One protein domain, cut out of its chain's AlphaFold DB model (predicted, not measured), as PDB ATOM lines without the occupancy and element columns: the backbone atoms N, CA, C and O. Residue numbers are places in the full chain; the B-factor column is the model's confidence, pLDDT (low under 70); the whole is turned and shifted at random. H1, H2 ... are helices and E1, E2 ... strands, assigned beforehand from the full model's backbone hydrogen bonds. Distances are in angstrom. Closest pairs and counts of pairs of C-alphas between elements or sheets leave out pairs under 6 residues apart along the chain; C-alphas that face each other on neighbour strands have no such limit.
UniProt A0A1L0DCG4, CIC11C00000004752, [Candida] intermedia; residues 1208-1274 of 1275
ATOM      1  N   ALA A1208     117.022  64.975 107.991       74.44
ATOM      2  CA  ALA A1208     116.339  64.821 106.704       74.44
ATOM      3  C   ALA A1208     115.897  66.161 106.061       74.44
ATOM      4  O   ALA A1208     114.742  66.321 105.646       74.44
ATOM      5  N   LYS A1209     116.831  67.117 105.917       74.25
ATOM      6  CA  LYS A1209     116.611  68.494 105.409       74.25
ATOM      7  C   LYS A1209     115.748  68.580 104.138       74.25
ATOM      8  O   LYS A1209     114.864  69.432 104.025       74.25
ATOM      9  N   GLY A1210     115.958  67.671 103.184       72.81
ATOM     10  CA  GLY A1210     115.197  67.634 101.929       72.81
ATOM     11  C   GLY A1210     113.716  67.267 102.097       72.81
ATOM     12  O   GLY A1210     112.874  67.782 101.371       72.81
ATOM     13  N   LEU A1211     113.366  66.409 103.061       74.81
ATOM     14  CA  LEU A1211     111.967  66.035 103.309       74.81
ATOM     15  C   LEU A1211     111.237  67.105 104.130       74.81
ATOM     16  O   LEU A1211     110.086  67.414 103.824       74.81
ATOM     17  N   LEU A1212     111.912  67.713 105.111       77.81
ATOM     18  CA  LEU A1212     111.369  68.827 105.896       77.81
ATOM     19  C   LEU A1212     111.045  70.041 105.014       77.81
ATOM     20  O   LEU A1212     109.913  70.517 105.029       77.81
ATOM     21  N   SER A1213     111.981  70.478 104.168       77.00
ATOM     22  CA  SER A1213     111.754  71.595 103.236       77.00
ATOM     23  C   SER A1213     110.625  71.314 102.228       77.00
ATOM     24  O   SER A1213     109.821  72.204 101.945       77.00
ATOM     25  N   ILE A1214     110.474  70.075 101.735       78.00
ATOM     26  CA  ILE A1214     109.333  69.681 100.883       78.00
ATOM     27  C   ILE A1214     107.998  69.722 101.647       78.00
ATOM     28  O   ILE A1214     106.974  70.071 101.058       78.00
ATOM     29  N   LEU A1215     107.978  69.360 102.934       78.75
ATOM     30  CA  LEU A1215     106.771  69.452 103.762       78.75
ATOM     31  C   LEU A1215     106.385  70.914 104.013       78.75
ATOM     32  O   LEU A1215     105.242  71.286 103.753       78.75
ATOM     33  N   VAL A1216     107.337  71.751 104.432       78.62
ATOM     34  CA  VAL A1216     107.120  73.180 104.719       78.62
ATOM     35  C   VAL A1216     106.547  73.903 103.499       78.62
ATOM     36  O   VAL A1216     105.481  74.505 103.601       78.62
ATOM     37  N   ASN A1217     107.155  73.733 102.320       75.81
ATOM     38  CA  ASN A1217     106.690  74.340 101.062       75.81
ATOM     39  C   ASN A1217     105.315  73.828 100.573       75.81
ATOM     40  O   ASN A1217     104.691  74.441  99.707       75.81
ATOM     41  N   LYS A1218     104.818  72.698 101.098       76.06
ATOM     42  CA  LYS A1218     103.445  72.228 100.838       76.06
ATOM     43  C   LYS A1218     102.422  72.833 101.796       76.06
ATOM     44  O   LYS A1218     101.281  73.043 101.389       76.06
ATOM     45  N   PHE A1219     102.805  73.090 103.046       76.94
ATOM     46  CA  PHE A1219     101.931  73.726 104.033       76.94
ATOM     47  C   PHE A1219     101.867  75.242 103.852       76.94
ATOM     48  O   PHE A1219     100.767  75.789 103.850       76.94
ATOM     49  N   VAL A1220     103.004  75.909 103.648       72.19
ATOM     50  CA  VAL A1220     103.106  77.360 103.450       72.19
ATOM     51  C   VAL A1220     103.303  77.641 101.962       72.19
ATOM     52  O   VAL A1220     104.381  77.415 101.420       72.19
ATOM     53  N   ASN A1221     102.260  78.124 101.285       67.25
ATOM     54  CA  ASN A1221     102.305  78.373  99.844       67.25
ATOM     55  C   ASN A1221     101.661  79.731  99.520       67.25
ATOM     56  O   ASN A1221     100.472  79.938  99.762       67.25
ATOM     57  N   GLY A1222     102.455  80.686  99.021       57.12
ATOM     58  CA  GLY A1222     101.996  82.048  98.710       57.12
ATOM     59  C   GLY A1222     101.457  82.826  99.921       57.12
ATOM     60  O   GLY A1222     100.356  83.374  99.853       57.12
ATOM     61  N   ASN A1223     102.205  82.841 101.033       61.75
ATOM     62  CA  ASN A1223     101.849  83.475 102.314       61.75
ATOM     63  C   ASN A1223     100.466  83.060 102.857       61.75
ATOM     64  O   ASN A1223      99.748  83.858 103.462       61.75
ATOM     65  N   LYS A1224     100.079  81.798 102.636       64.88
ATOM     66  CA  LYS A1224      98.892  81.176 103.234       64.88
ATOM     67  C   LYS A1224      99.204  79.749 103.667       64.88
ATOM     68  O   LYS A1224      99.836  78.998 102.925       64.88
ATOM     69  N   LEU A1225      98.715  79.382 104.849       75.31
ATOM     70  CA  LEU A1225      98.705  78.004 105.317       75.31
ATOM     71  C   LEU A1225      97.598  77.216 104.597       75.31
ATOM     72  O   LEU A1225      96.435  77.624 104.597       75.31
ATOM     73  N   SER A1226      97.948  76.084 103.994       76.19
ATOM     74  CA  SER A1226      96.990  75.175 103.359       76.19
ATOM     75  C   SER A1226      96.220  74.374 104.425       76.19
ATOM     76  O   SER A1226      96.853  73.627 105.171       76.19
ATOM     77  N   PRO A1227      94.873  74.451 104.496       70.94
ATOM     78  CA  PRO A1227      94.087  73.734 105.512       70.94
ATOM     79  C   PRO A1227      94.003  72.214 105.280       70.94
ATOM     80  O   PRO A1227      93.619  71.472 106.183       70.94
ATOM     81  N   PHE A1228      94.362  71.752 104.078       77.69
ATOM     82  CA  PHE A1228      94.446  70.340 103.706       77.69
ATOM     83  C   PHE A1228      95.733  70.093 102.916       77.69
ATOM     84  O   PHE A1228      95.974  70.775 101.917       77.69
ATOM     85  N   VAL A1229      96.542  69.111 103.323       78.00
ATOM     86  CA  VAL A1229      97.794  68.746 102.634       78.00
ATOM     87  C   VAL A1229      97.953  67.231 102.564       78.00
ATOM     88  O   VAL A1229      97.793  66.533 103.561       78.00
ATOM     89  N   ASN A1230      98.340  66.725 101.387       77.06
ATOM     90  CA  ASN A1230      98.610  65.304 101.169       77.06
ATOM     91  C   ASN A1230     100.119  64.998 101.233       77.06
ATOM     92  O   ASN A1230     100.926  65.474 100.420       77.06
ATOM     93  N   ILE A1231     100.490  64.139 102.183       73.56
ATOM     94  CA  ILE A1231     101.839  63.622 102.418       73.56
ATOM     95  C   ILE A1231     101.887  62.177 101.902       73.56
ATOM     96  O   ILE A1231     101.356  61.254 102.515       73.56
ATOM     97  N   TYR A1232     102.498  61.983 100.730       74.50
ATOM     98  CA  TYR A1232     102.400  60.771  99.899       74.50
ATOM     99  C   TYR A1232     100.952  60.400  99.526       74.50
ATOM    100  O   TYR A1232     100.516  60.683  98.415       74.50
ATOM    101  N   PHE A1233     100.230  59.757 100.442       74.69
ATOM    102  CA  PHE A1233      98.826  59.340 100.328       74.69
ATOM    103  C   PHE A1233      98.031  59.581 101.627       74.69
ATOM    104  O   PHE A1233      96.844  59.278 101.661       74.69
ATOM    105  N   LEU A1234      98.685  60.093 102.677       82.06
ATOM    106  CA  LEU A1234      98.068  60.479 103.942       82.06
ATOM    107  C   LEU A1234      97.613  61.935 103.841       82.06
ATOM    108  O   LEU A1234      98.409  62.806 103.487       82.06
ATOM    109  N   GLN A1235      96.351  62.193 104.145       81.44
ATOM    110  CA  GLN A1235      95.757  63.521 104.172       81.44
ATOM    111  C   GLN A1235      95.823  64.092 105.593       81.44
ATOM    112  O   GLN A1235      95.399  63.458 106.554       81.44
ATOM    113  N   VAL A1236      96.356  65.304 105.715       82.88
ATOM    114  CA  VAL A1236      96.381  66.083 106.957       82.88
ATOM    115  C   VAL A1236      95.336  67.180 106.829       82.88
ATOM    116  O   VAL A1236      95.312  67.890 105.821       82.88
ATOM    117  N   LYS A1237      94.493  67.327 107.851       81.00
ATOM    118  CA  LYS A1237      93.509  68.405 107.982       81.00
ATOM    119  C   LYS A1237      93.871  69.259 109.194       81.00
ATOM    120  O   LYS A1237      94.198  68.713 110.241       81.00
ATOM    121  N   ILE A1238      93.804  70.577 109.036       80.44
ATOM    122  CA  ILE A1238      93.990  71.545 110.122       80.44
ATOM    123  C   ILE A1238      92.613  72.127 110.441       80.44
ATOM    124  O   ILE A1238      92.002  72.762 109.579       80.44
ATOM    125  N   GLU A1239      92.096  71.868 111.641       75.12
ATOM    126  CA  GLU A1239      90.739  72.268 112.037       75.12
ATOM    127  C   GLU A1239      90.719  73.568 112.845       75.12
ATOM    128  O   GLU A1239      89.744  74.322 112.765       75.12
ATOM    129  N   SER A1240      91.796  73.869 113.577       78.50
ATOM    130  CA  SER A1240      91.880  75.047 114.448       78.50
ATOM    131  C   SER A1240      93.099  75.949 114.171       78.50
ATOM    132  O   SER A1240      94.155  75.484 113.738       78.50
ATOM    133  N   PRO A1241      93.010  77.265 114.465       72.00
ATOM    134  CA  PRO A1241      94.169  78.160 114.402       72.00
ATOM    135  C   PRO A1241      95.225  77.849 115.479       72.00
ATOM    136  O   PRO A1241      96.377  78.249 115.335       72.00
ATOM    137  N   GLN A1242      94.857  77.123 116.541       74.12
ATOM    138  CA  GLN A1242      95.796  76.642 117.560       74.12
ATOM    139  C   GLN A1242      96.629  75.459 117.039       74.12
ATOM    140  O   GLN A1242      97.840  75.438 117.223       74.12
ATOM    141  N   GLU A1243      96.028  74.514 116.311       77.50
ATOM    142  CA  GLU A1243      96.785  73.472 115.598       77.50
ATOM    143  C   GLU A1243      97.750  74.069 114.570       77.50
ATOM    144  O   GLU A1243      98.891  73.621 114.471       77.50
ATOM    145  N   ALA A1244      97.316  75.100 113.837       74.69
ATOM    146  CA  ALA A1244      98.173  75.823 112.904       74.69
ATOM    147  C   ALA A1244      99.410  76.422 113.597       74.69
ATOM    148  O   ALA A1244     100.523  76.255 113.100       74.69
ATOM    149  N   SER A1245      99.251  77.073 114.757       75.94
ATOM    150  CA  SER A1245     100.390  77.640 115.489       75.94
ATOM    151  C   SER A1245     101.299  76.565 116.097       75.94
ATOM    152  O   SER A1245     102.518  76.723 116.077       75.94
ATOM    153  N   LEU A1246     100.754  75.442 116.576       79.00
ATOM    154  CA  LEU A1246     101.550  74.303 117.058       79.00
ATOM    155  C   LEU A1246     102.373  73.655 115.933       79.00
ATOM    156  O   LEU A1246     103.544  73.334 116.133       79.00
ATOM    157  N   LEU A1247     101.783  73.504 114.745       81.19
ATOM    158  CA  LEU A1247     102.447  72.991 113.547       81.19
ATOM    159  C   LEU A1247     103.597  73.911 113.096       81.19
ATOM    160  O   LEU A1247     104.692  73.428 112.815       81.19
ATOM    161  N   LEU A1248     103.361  75.227 113.044       79.12
ATOM    162  CA  LEU A1248     104.371  76.217 112.650       79.12
ATOM    163  C   LEU A1248     105.543  76.254 113.638       79.12
ATOM    164  O   LEU A1248     106.692  76.158 113.208       79.12
ATOM    165  N   ASN A1249     105.265  76.268 114.947       80.88
ATOM    166  CA  ASN A1249     106.298  76.172 115.983       80.88
ATOM    167  C   ASN A1249     107.132  74.885 115.849       80.88
ATOM    168  O   ASN A1249     108.357  74.939 115.951       80.88
ATOM    169  N   ALA A1250     106.495  73.739 115.577       79.25
ATOM    170  CA  ALA A1250     107.193  72.468 115.384       79.25
ATOM    171  C   ALA A1250     108.082  72.456 114.127       79.25
ATOM    172  O   ALA A1250     109.198  71.939 114.169       79.25
ATOM    173  N   PHE A1251     107.622  73.038 113.012       81.94
ATOM    174  CA  PHE A1251     108.466  73.214 111.827       81.94
ATOM    175  C   PHE A1251     109.638  74.158 112.104       81.94
ATOM    176  O   PHE A1251     110.765  73.843 111.735       81.94
ATOM    177  N   LYS A1252     109.400  75.278 112.793       79.50
ATOM    178  CA  LYS A1252     110.433  76.254 113.158       79.50
ATOM    179  C   LYS A1252     111.534  75.623 114.014       79.50
ATOM    180  O   LYS A1252     112.706  75.781 113.686       79.50
ATOM    181  N   SER A1253     111.180  74.852 115.049       78.88
ATOM    182  CA  SER A1253     112.169  74.137 115.868       78.88
ATOM    183  C   SER A1253     112.954  73.103 115.052       78.88
ATOM    184  O   SER A1253     114.180  73.090 115.107       78.88
ATOM    185  N   ALA A1254     112.272  72.301 114.228       78.12
ATOM    186  CA  ALA A1254     112.903  71.261 113.411       78.12
ATOM    187  C   ALA A1254     113.839  71.807 112.316       78.12
ATOM    188  O   ALA A1254     114.852  71.188 112.002       78.12
ATOM    189  N   LEU A1255     113.517  72.957 111.712       78.88
ATOM    190  CA  LEU A1255     114.373  73.592 110.703       78.88
ATOM    191  C   LEU A1255     115.617  74.234 111.323       78.88
ATOM    192  O   LEU A1255     116.681  74.185 110.710       78.88
ATOM    193  N   LEU A1256     115.502  74.794 112.532       77.38
ATOM    194  CA  LEU A1256     116.647  75.314 113.286       77.38
ATOM    195  C   LEU A1256     117.589  74.181 113.725       77.38
ATOM    196  O   LEU A1256     118.798  74.311 113.562       77.38
ATOM    197  N   GLU A1257     117.054  73.048 114.195       75.06
ATOM    198  CA  GLU A1257     117.850  71.854 114.536       75.06
ATOM    199  C   GLU A1257     118.643  71.300 113.335       75.06
ATOM    200  O   GLU A1257     119.764  70.830 113.502       75.06
ATOM    201  N   VAL A1258     118.092  71.398 112.119       73.62
ATOM    202  CA  VAL A1258     118.698  70.878 110.874       73.62
ATOM    203  C   VAL A1258     119.489  71.955 110.095       73.62
ATOM    204  O   VAL A1258     120.014  71.692 109.008       73.62
ATOM    205  N   GLY A1259     119.604  73.177 110.627       70.12
ATOM    206  CA  GLY A1259     120.345  74.280 110.001       70.12
ATOM    207  C   GLY A1259     119.766  74.703 108.647       70.12
ATOM    208  O   GLY A1259     120.469  74.715 107.630       70.12
ATOM    209  N   ASP A1260     118.461  74.972 108.585       74.56
ATOM    210  CA  ASP A1260     117.761  75.457 107.389       74.56
ATOM    211  C   ASP A1260     117.138  76.846 107.569       74.56
ATOM    212  O   ASP A1260     115.927  77.045 107.429       74.56
ATOM    213  N   ASP A1261     118.016  77.807 107.854       73.62
ATOM    214  CA  ASP A1261     117.700  79.194 108.209       73.62
ATOM    215  C   ASP A1261     116.717  79.864 107.235       73.62
ATOM    216  O   ASP A1261     115.776  80.516 107.670       73.62
ATOM    217  N   VAL A1262     116.850  79.626 105.923       73.19
ATOM    218  CA  VAL A1262     115.994  80.236 104.882       73.19
ATOM    219  C   VAL A1262     114.514  79.864 105.052       73.19
ATOM    220  O   VAL A1262     113.633  80.716 104.932       73.19
ATOM    221  N   ASN A1263     114.218  78.594 105.348       72.88
ATOM    222  CA  ASN A1263     112.840  78.151 105.572       72.88
ATOM    223  C   ASN A1263     112.352  78.523 106.987       72.88
ATOM    224  O   ASN A1263     111.151  78.698 107.191       72.88
ATOM    225  N   ALA A1264     113.261  78.673 107.959       73.88
ATOM    226  CA  ALA A1264     112.929  79.143 109.303       73.88
ATOM    227  C   ALA A1264     112.579  80.647 109.323       73.88
ATOM    228  O   ALA A1264     111.597  81.034 109.961       73.88
ATOM    229  N   GLU A1265     113.312  81.480 108.577       71.31
ATOM    230  CA  GLU A1265     113.007  82.900 108.358       71.31
ATOM    231  C   GLU A1265     111.667  83.073 107.633       71.31
ATOM    232  O   GLU A1265     110.831  83.848 108.089       71.31
ATOM    233  N   MET A1266     111.388  82.276 106.592       72.44
ATOM    234  CA  MET A1266     110.094  82.287 105.892       72.44
ATOM    235  C   MET A1266     108.898  81.993 106.823       72.44
ATOM    236  O   MET A1266     107.821  82.571 106.660       72.44
ATOM    237  N   ILE A1267     109.067  81.115 107.821       73.25
ATOM    238  CA  ILE A1267     108.043  80.865 108.851       73.25
ATOM    239  C   ILE A1267     107.952  82.041 109.835       73.25
ATOM    240  O   ILE A1267     106.848  82.429 110.209       73.25
ATOM    241  N   ALA A1268     109.078  82.643 110.224       67.56
ATOM    242  CA  ALA A1268     109.089  83.808 111.109       67.56
ATOM    243  C   ALA A1268     108.422  85.044 110.468       67.56
ATOM    244  O   ALA A1268     107.638  85.720 111.130       67.56
ATOM    245  N   GLU A1269     108.650  85.304 109.176       66.00
ATOM    246  CA  GLU A1269     107.939  86.349 108.422       66.00
ATOM    247  C   GLU A1269     106.423  86.088 108.370       66.00
ATOM    248  O   GLU A1269     105.623  87.022 108.473       66.00
ATOM    249  N   TYR A1270     106.011  84.819 108.268       68.50
ATOM    250  CA  TYR A1270     104.599  84.431 108.288       68.50
ATOM    251  C   TYR A1270     103.947  84.616 109.670       68.50
ATOM    252  O   TYR A1270     102.815  85.092 109.749       68.50
ATOM    253  N   GLU A1271     104.658  84.301 110.757       63.28
ATOM    254  CA  GLU A1271     104.203  84.550 112.133       63.28
ATOM    255  C   GLU A1271     104.061  86.051 112.433       63.28
ATOM    256  O   GLU A1271     103.064  86.465 113.022       63.28
ATOM    257  N   VAL A1272     105.007  86.881 111.976       59.53
ATOM    258  CA  VAL A1272     104.951  88.348 112.134       59.53
ATOM    259  C   VAL A1272     103.801  88.968 111.329       59.53
ATOM    260  O   VAL A1272     103.242  89.975 111.750       59.53
ATOM    261  N   GLY A1273     103.393  88.359 110.211       52.88
ATOM    262  CA  GLY A1273     102.220  88.779 109.431       52.88
ATOM    263  C   GLY A1273     100.855  88.369 110.010       52.88
ATOM    264  O   GLY A1273      99.830  88.704 109.413       52.88
ATOM    265  N   LEU A1274     100.827  87.624 111.122       51.78
ATOM    266  CA  LEU A1274      99.613  87.157 111.812       51.78
ATOM    267  C   LEU A1274      99.341  87.875 113.149       51.78
ATOM    268  O   LEU A1274      98.262  87.675 113.717       51.78
TER     269      LEU A1274
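AT A GLANCE: This is residues 1208 to 1274 of the 1275 residues of the protein "CIC11C00000004752" of [Candida] intermedia (UniProt A0A1L0DCG4). Look first for three helices side by side in a small up-and-down bundle, each running against the one before it, with a two-stranded hairpin, E1 and E2, at the end where H1 finishes and H2 begins. The centres of H1, H2 and H3 make a triangle: H2, the longest helix, packs on both others, while the side between H1 and H3 is looser. The printed part has 67 residues, with three named helices and two named strands in the order H1, E1, E2, H2, H3; the sheet is E1 - E2, antiparallel, and the class is mostly helix. The whole is compact, with a radius of gyration of the C-alphas of 11.4 A, and the C-alphas span 28 by 28 by 20 A along their three main axes.

HOW THE PARTS SIT: Start at the sheet, where E1, residues 1228 to 1231, and E2, residues 1234 to 1237, are antiparallel neighbours and form a hairpin, with 156 degrees between their N-to-C directions. Find N 1229 and O 1236, 3.0 A apart, and N 1234 and O 1231, 2.9 A apart, both within hydrogen-bond range. The C-alphas of 1230 and 1235, which face each other, are 4.5 A apart. From the sheet, go to H1, residues 1209 to 1219: its closest C-alphas to E1 are those of Phe 1219 and Val 1229, 6.6 A apart. H1 and E2 are apart. Next find H2, residues 1241 to 1257, which touches H1 with its residues 1251 to 1255 alone. Their closest C-alphas are those of Val 1216 and Phe 1251, at 7.2 A, and the two helices run opposite ways at a shallow tilt of 21 degrees. H2 also touches H3, residues 1261 to 1272, and the two form a helical hairpin. Here the closest C-alphas are those of Lys 1252 and Ala 1264, 5.4 A apart, and the helices run opposite ways at a shallow tilt of 26 degrees. H1 and H3 are close but not clearly touching; their closest C-alphas, those of Ser 1213 and Asn 1263, are 7.0 A apart. These two run the same way at a shallow tilt of 26 degrees. H3 is apart from E1 and from E2, and E1 is apart from H2. In H1, H2 and H3, every pair of O i and N i+4 is within hydrogen-bond range.

IN THESE COORDINATES: Find C-alpha 1228 at (94.446, 70.340, 103.706), where E1 begins; it runs through residues 1228 to 1231, and E2 comes back through residues 1234 to 1237. Before them, H1 starts at C-alpha 1209, at (116.611, 68.494, 105.409), and runs 15.6 A to C-alpha 1219. After the strands, H2 takes residues 1241 to 1257 and measures 24.5 A from first to last C-alpha. H3 takes residues 1261 to 1272, 16.2 A long, and ends at C-alpha 1272, at (104.951, 88.348, 112.134).

THE WHOLE: The two C-alphas farthest apart are those of Phe 1233 and Val 1272, at 31.9 A. From the first printed C-alpha, Ala 1208, to the last, Leu 1274, the distance is 28.4 A. The printed part has no cut. The links from E1 to E2, from E2 to H2 and from H2 to H3 are tight; the link from H1 to E1, with 8 residues, is short, and there is no long link. In the B-factor column the mean pLDDT of the printed part of this model is 74.0, and you will find values under 70 at residues 1221 to 1224 and 1268 to 1274.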